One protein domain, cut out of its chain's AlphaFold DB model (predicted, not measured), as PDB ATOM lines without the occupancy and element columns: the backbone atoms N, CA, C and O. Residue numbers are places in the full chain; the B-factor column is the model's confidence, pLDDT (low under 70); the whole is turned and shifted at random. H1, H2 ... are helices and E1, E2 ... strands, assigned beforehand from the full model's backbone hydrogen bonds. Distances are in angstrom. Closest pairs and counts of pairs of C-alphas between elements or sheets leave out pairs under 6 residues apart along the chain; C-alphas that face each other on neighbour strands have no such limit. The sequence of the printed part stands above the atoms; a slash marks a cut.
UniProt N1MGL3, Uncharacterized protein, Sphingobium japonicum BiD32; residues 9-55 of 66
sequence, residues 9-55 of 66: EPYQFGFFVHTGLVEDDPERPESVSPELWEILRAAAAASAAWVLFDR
ATOM      1  N   GLU A   9     159.196 153.821  96.417       94.50
ATOM      2  CA  GLU A   9     157.928 153.260  95.944       94.50
ATOM      3  C   GLU A   9     158.151 151.928  95.212       94.50
ATOM      4  O   GLU A   9     159.020 151.841  94.341       94.50
ATOM      5  N   PRO A  10     157.391 150.864  95.534       92.31
ATOM      6  CA  PRO A  10     157.535 149.580  94.859       92.31
ATOM      7  C   PRO A  10     157.053 149.649  93.404       92.31
ATOM      8  O   PRO A  10     156.016 150.239  93.104       92.31
ATOM      9  N   TYR A  11     157.762 148.961  92.511       90.25
ATOM     10  CA  TYR A  11     157.396 148.779  91.108       90.25
ATOM     11  C   TYR A  11     157.405 147.285  90.752       90.25
ATOM     12  O   TYR A  11     158.107 146.498  91.383       90.25
ATOM     13  N   GLN A  12     156.613 146.867  89.755       86.50
ATOM     14  CA  GLN A  12     156.359 145.444  89.462       86.50
ATOM     15  C   GLN A  12     157.648 144.615  89.280       86.50
ATOM     16  O   GLN A  12     157.662 143.432  89.623       86.50
ATOM     17  N   PHE A  13     158.731 145.246  88.813       87.69
ATOM     18  CA  PHE A  13     160.050 144.635  88.631       87.69
ATOM     19  C   PHE A  13     161.192 145.491  89.190       87.69
ATOM     20  O   PHE A  13     162.306 145.466  88.682       87.69
ATOM     21  N   GLY A  14     160.933 146.254  90.252       91.38
ATOM     22  CA  GLY A  14     161.932 147.167  90.788       91.38
ATOM     23  C   GLY A  14     161.385 148.090  91.861       91.38
ATOM     24  O   GLY A  14     160.456 147.745  92.596       91.38
ATOM     25  N   PHE A  15     161.952 149.284  91.939       93.38
ATOM     26  CA  PHE A  15     161.468 150.338  92.820       93.38
ATOM     27  C   PHE A  15     161.890 151.715  92.310       93.38
ATOM     28  O   PHE A  15     162.901 151.860  91.621       93.38
ATOM     29  N   PHE A  16     161.113 152.728  92.673       93.81
ATOM     30  CA  PHE A  16     161.469 154.125  92.491       93.81
ATOM     31  C   PHE A  16     162.088 154.684  93.767       93.81
ATOM     32  O   PHE A  16     161.646 154.347  94.864       93.81
ATOM     33  N   VAL A  17     163.069 155.574  93.624       94.31
ATOM     34  CA  VAL A  17     163.626 156.373  94.725       94.31
ATOM     35  C   VAL A  17     163.475 157.854  94.387       94.31
ATOM     36  O   VAL A  17     163.858 158.271  93.291       94.31
ATOM     37  N   HIS A  18     162.893 158.636  95.298       94.31
ATOM     38  CA  HIS A  18     162.714 160.081  95.116       94.31
ATOM     39  C   HIS A  18     164.042 160.824  95.303       94.31
ATOM     40  O   HIS A  18     164.818 160.502  96.204       94.31
ATOM     41  N   THR A  19     164.291 161.850  94.492       93.50
ATOM     42  CA  THR A  19     165.545 162.625  94.526       93.50
ATOM     43  C   THR A  19     165.553 163.758  95.550       93.50
ATOM     44  O   THR A  19     166.621 164.272  95.860       93.50
ATOM     45  N   GLY A  20     164.400 164.104  96.133       88.38
ATOM     46  CA  GLY A  20     164.248 165.242  97.055       88.38
ATOM     47  C   GLY A  20     165.208 165.257  98.252       88.38
ATOM     48  O   GLY A  20     165.594 166.331  98.689       88.38
ATOM     49  N   LEU A  21     165.690 164.096  98.718       87.00
ATOM     50  CA  LEU A  21     166.720 164.045  99.765       87.00
ATOM     51  C   LEU A  21     167.990 164.818  99.369       87.00
ATOM     52  O   LEU A  21     168.573 165.501 100.198       87.00
ATOM     53  N   VAL A  22     168.409 164.715  98.106       87.19
ATOM     54  CA  VAL A  22     169.594 165.413  97.584       87.19
ATOM     55  C   VAL A  22     169.358 166.918  97.460       87.19
ATOM     56  O   VAL A  22     170.298 167.707  97.561       87.19
ATOM     57  N   GLU A  23     168.122 167.319  97.174       80.19
ATOM     58  CA  GLU A  23     167.759 168.729  97.032       80.19
ATOM     59  C   GLU A  23     167.727 169.431  98.395       80.19
ATOM     60  O   GLU A  23     168.169 170.577  98.505       80.19
ATOM     61  N   ASP A  24     167.251 168.725  99.426       80.31
ATOM     62  CA  ASP A  24     167.125 169.231 100.793       80.31
ATOM     63  C   ASP A  24     168.439 169.146 101.593       80.31
ATOM     64  O   ASP A  24     168.720 170.035 102.403       80.31
ATOM     65  N   ASP A  25     169.258 168.113 101.361       79.19
ATOM     66  CA  ASP A  25     170.564 167.923 101.998       79.19
ATOM     67  C   ASP A  25     171.662 167.715 100.934       79.19
ATOM     68  O   ASP A  25     171.757 166.648 100.327       79.19
ATOM     69  N   PRO A  26     172.519 168.717 100.664       73.38
ATOM     70  CA  PRO A  26     173.593 168.562  99.688       73.38
ATOM     71  C   PRO A  26     174.710 167.622 100.178       73.38
ATOM     72  O   PRO A  26     175.535 167.175  99.367       73.38
ATOM     73  N   GLU A  27     174.769 167.322 101.481       85.69
ATOM     74  CA  GLU A  27     175.708 166.365 102.055       85.69
ATOM     75  C   GLU A  27     175.098 164.956 102.095       85.69
ATOM     76  O   GLU A  27     173.917 164.756 102.349       85.69
ATOM     77  N   ARG A  28     175.921 163.937 101.821       89.62
ATOM     78  CA  ARG A  28     175.460 162.542 101.801       89.62
ATOM     79  C   ARG A  28     175.243 162.029 103.230       89.62
ATOM     80  O   ARG A  28     176.237 161.935 103.959       89.62
ATOM     81  N   PRO A  29     174.044 161.539 103.593       88.25
ATOM     82  CA  PRO A  29     173.841 160.863 104.870       88.25
ATOM     83  C   PRO A  29     174.670 159.578 104.979       88.25
ATOM     84  O   PRO A  29     174.816 158.829 104.011       88.25
ATOM     85  N   GLU A  30     175.176 159.262 106.174       87.81
ATOM     86  CA  GLU A  30     175.937 158.022 106.410       87.81
ATOM     87  C   GLU A  30     175.113 156.752 106.131       87.81
ATOM     88  O   GLU A  30     175.675 155.720 105.765       87.81
ATOM     89  N   SER A  31     173.787 156.843 106.273       85.88
ATOM     90  CA  SER A  31     172.814 155.782 105.994       85.88
ATOM     91  C   SER A  31     172.671 155.454 104.503       85.88
ATOM     92  O   SER A  31     172.175 154.377 104.168       85.88
ATOM     93  N   VAL A  32     173.100 156.353 103.612       87.88
ATOM     94  CA  VAL A  32     172.987 156.208 102.157       87.88
ATOM     95  C   VAL A  32     174.344 155.831 101.573       87.88
ATOM     96  O   VAL A  32     175.356 156.497 101.824       87.88
ATOM     97  N   SER A  33     174.379 154.763 100.769       89.00
ATOM     98  CA  SER A  33     175.624 154.333 100.131       89.00
ATOM     99  C   SER A  33     176.175 155.423  99.196       89.00
ATOM    100  O   SER A  33     175.395 156.146  98.566       89.00
ATOM    101  N   PRO A  34     177.509 155.565  99.087       90.38
ATOM    102  CA  PRO A  34     178.129 156.519  98.167       90.38
ATOM    103  C   PRO A  34     177.623 156.381  96.729       90.38
ATOM    104  O   PRO A  34     177.334 157.378  96.077       90.38
ATOM    105  N   GLU A  35     177.463 155.151  96.252       89.50
ATOM    106  CA  GLU A  35     177.075 154.851  94.878       89.50
ATOM    107  C   GLU A  35     175.613 155.230  94.598       89.50
ATOM    108  O   GLU A  35     175.327 155.832  93.564       89.50
ATOM    109  N   LEU A  36     174.692 154.942  95.528       89.62
ATOM    110  CA  LEU A  36     173.290 155.354  95.398       89.62
ATOM    111  C   LEU A  36     173.180 156.881  95.414       89.62
ATOM    112  O   LEU A  36     172.442 157.463  94.621       89.62
ATOM    113  N   TRP A  37     173.955 157.531  96.279       91.62
ATOM    114  CA  TRP A  37     173.987 158.982  96.371       91.62
ATOM    115  C   TRP A  37     174.429 159.648  95.066       91.62
ATOM    116  O   TRP A  37     173.789 160.602  94.633       91.62
ATOM    117  N   GLU A  38     175.469 159.138  94.396       90.94
ATOM    118  CA  GLU A  38     175.882 159.687  93.096       90.94
ATOM    119  C   GLU A  38     174.785 159.581  92.036       90.94
ATOM    120  O   GLU A  38     174.594 160.514  91.256       90.94
ATOM    121  N   ILE A  39     174.027 158.480  92.024       91.25
ATOM    122  CA  ILE A  39     172.906 158.321  91.093       91.25
ATOM    123  C   ILE A  39     171.804 159.333  91.386       91.25
ATOM    124  O   ILE A  39     171.334 160.005  90.466       91.25
ATOM    125  N   LEU A  40     171.411 159.478  92.654       92.25
ATOM    126  CA  LEU A  40     170.380 160.440  93.041       92.25
ATOM    127  C   LEU A  40     170.825 161.878  92.742       92.25
ATOM    128  O   LEU A  40     170.026 162.662  92.235       92.25
ATOM    129  N   ARG A  41     172.108 162.210  92.955       91.25
ATOM    130  CA  ARG A  41     172.683 163.512  92.580       91.25
ATOM    131  C   ARG A  41     172.656 163.768  91.089       91.25
ATOM    132  O   ARG A  41     172.251 164.850  90.669       91.25
ATOM    133  N   ALA A  42     173.080 162.794  90.292       90.81
ATOM    134  CA  ALA A  42     173.054 162.919  88.843       90.81
ATOM    135  C   ALA A  42     171.617 163.107  88.329       90.81
ATOM    136  O   ALA A  42     171.376 163.957  87.473       90.81
ATOM    137  N   ALA A  43     170.656 162.369  88.891       92.50
ATOM    138  CA  ALA A  43     169.243 162.489  88.554       92.50
ATOM    139  C   ALA A  43     168.650 163.851  88.960       92.50
ATOM    140  O   ALA A  43     168.005 164.500  88.135       92.50
ATOM    141  N   ALA A  44     168.927 164.326  90.179       92.25
ATOM    142  CA  ALA A  44     168.503 165.646  90.651       92.25
ATOM    143  C   ALA A  44     169.090 166.775  89.785       92.25
ATOM    144  O   ALA A  44     168.369 167.669  89.343       92.25
ATOM    145  N   ALA A  45     170.381 166.699  89.440       91.25
ATOM    146  CA  ALA A  45     171.030 167.655  88.537       91.25
ATOM    147  C   ALA A  45     170.406 167.664  87.127       91.25
ATOM    148  O   ALA A  45     170.422 168.691  86.449       91.25
ATOM    149  N   ALA A  46     169.818 166.542  86.701       92.25
ATOM    150  CA  ALA A  46     169.040 166.420  85.470       92.25
ATOM    151  C   ALA A  46     167.553 166.808  85.634       92.25
ATOM    152  O   ALA A  46     166.770 166.621  84.703       92.25
ATOM    153  N   SER A  47     167.155 167.356  86.791       93.69
ATOM    154  CA  SER A  47     165.770 167.711  87.145       93.69
ATOM    155  C   SER A  47     164.791 166.527  87.136       93.69
ATOM    156  O   SER A  47     163.597 166.700  86.883       93.69
ATOM    157  N   ALA A  48     165.280 165.312  87.401       94.56
ATOM    158  CA  ALA A  48     164.428 164.147  87.600       94.56
ATOM    159  C   ALA A  48     163.965 164.072  89.062       94.56
ATOM    160  O   ALA A  48     164.786 164.105  89.974       94.56
ATOM    161  N   ALA A  49     162.656 163.917  89.277       93.88
ATOM    162  CA  ALA A  49     162.074 163.744  90.614       93.88
ATOM    163  C   ALA A  49     162.219 162.308  91.155       93.88
ATOM    164  O   ALA A  49     162.202 162.078  92.363       93.88
ATOM    165  N   TRP A  50     162.359 161.327  90.261       95.12
ATOM    166  CA  TRP A  50     162.409 159.908  90.602       95.12
ATOM    167  C   TRP A  50     163.442 159.176  89.756       95.12
ATOM    168  O   TRP A  50     163.594 159.461  88.566       95.12
ATOM    169  N   VAL A  51     164.088 158.181  90.359       92.81
ATOM    170  CA  VAL A  51     164.953 157.215  89.673       92.81
ATOM    171  C   VAL A  51     164.315 155.836  89.759       92.81
ATOM    172  O   VAL A  51     164.012 155.376  90.859       92.81
ATOM    173  N   LEU A  52     164.122 155.180  88.613       92.50
ATOM    174  CA  LEU A  52     163.688 153.786  88.547       92.50
ATOM    175  C   LEU A  52     164.907 152.863  88.586       92.50
ATOM    176  O   LEU A  52     165.754 152.916  87.697       92.50
ATOM    177  N   PHE A  53     164.948 151.981  89.577       89.19
ATOM    178  CA  PHE A  53     165.833 150.824  89.594       89.19
ATOM    179  C   PHE A  53     165.035 149.626  89.093       89.19
ATOM    180  O   PHE A  53     164.315 148.986  89.862       89.19
ATOM    181  N   ASP A  54     165.112 149.381  87.788       88.38
ATOM    182  CA  ASP A  54     164.450 148.255  87.132       88.38
ATOM    183  C   ASP A  54     165.397 147.049  87.102       88.38
ATOM    184  O   ASP A  54     166.564 147.162  86.727       88.38
ATOM    185  N   ARG A  55     164.904 145.891  87.539       84.25
ATOM    186  CA  ARG A  55     165.664 144.637  87.564       84.25
ATOM    187  C   ARG A  55     165.872 144.055  86.167       84.25
ATOM    188  O   ARG A  55     166.811 143.287  85.965       84.25
TER     189      ARG A  55
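This is residues 9 to 55 of the 66 residues of an uncharacterized protein of Sphingobium japonicum BiD32 (UniProt N1MGL3). A small three-stranded antiparallel sheet reaches out to one side, and the one longer helix, H2, packs on it near the end where E2 finishes and E3 starts. The short helix H1 sits beyond that end of E2 and packs on H2, while residues 30 to 35, of which 34 and 35 belong to H2, stick out from the body. The printed part has 47 residues with two named helices and three named strands, in the order E1, E2, H1, H2, E3 along the chain; the sheet order is E1, E2, E3. The class is mixed, helices and strands. The whole is compact, with a radius of gyration of the C-alphas of 10.6 A and spans of 31 by 23 by 14 A.

The sheet's inner strand is E2, residues 14 to 18, 13.6 A from first to last C-alpha. Its edge strands are E1, residues 9 to 11, 6.6 A long, beginning at C-alpha 9 at (157.928, 153.260, 95.944), and E3, residues 50 to 54, 12.3 A long, ending at C-alpha 54 at (164.450, 148.255, 87.132). H2 covers residues 34 to 45 and is 16.3 A long, with C-alpha 34 at (178.129, 156.519, 98.167). H1 covers residues 20 to 24 and is 6.2 A long.

E1 and E2 form a hairpin, antiparallel at 151 degrees between their directions, with N 9 and O 16 within hydrogen-bond range at 2.9 A. E2 and E3 are antiparallel neighbours at 164 degrees, with N 17 and O 51 within range at 2.9 A and N 53 and O 15 at 2.9 A. H2 is on the sheet with its residues 36 to 44, in two layers, a helix on one face of a sheet. The closest C-alphas of H2 and E3 are those of Ala 43 and Val 51, 6.9 A apart; those of H2 and E2 are Leu 40 and His 18, 7.9 A apart. H1 is not on the sheet. H1 and H2 touch, their closest C-alphas being those of Val 22 and Arg 41, 6.2 A apart. H1 is apart from E1 and from E3. In H1 and H2 every O i to N i+4 pair is within hydrogen-bond range.

The two C-alphas farthest apart are those of Gln 12 and Glu 27, at 31.2 A. Residues 30 to 35, of which 34 and 35 belong to H2, stand free. The printed part has no cut and no long link: the links E1 to E2, E2 to H1 and H2 to E3 are tight, and H1 to H2, with 9 residues between them, is short. The mean pLDDT of the printed part is 89.6, and no printed residue is under 70.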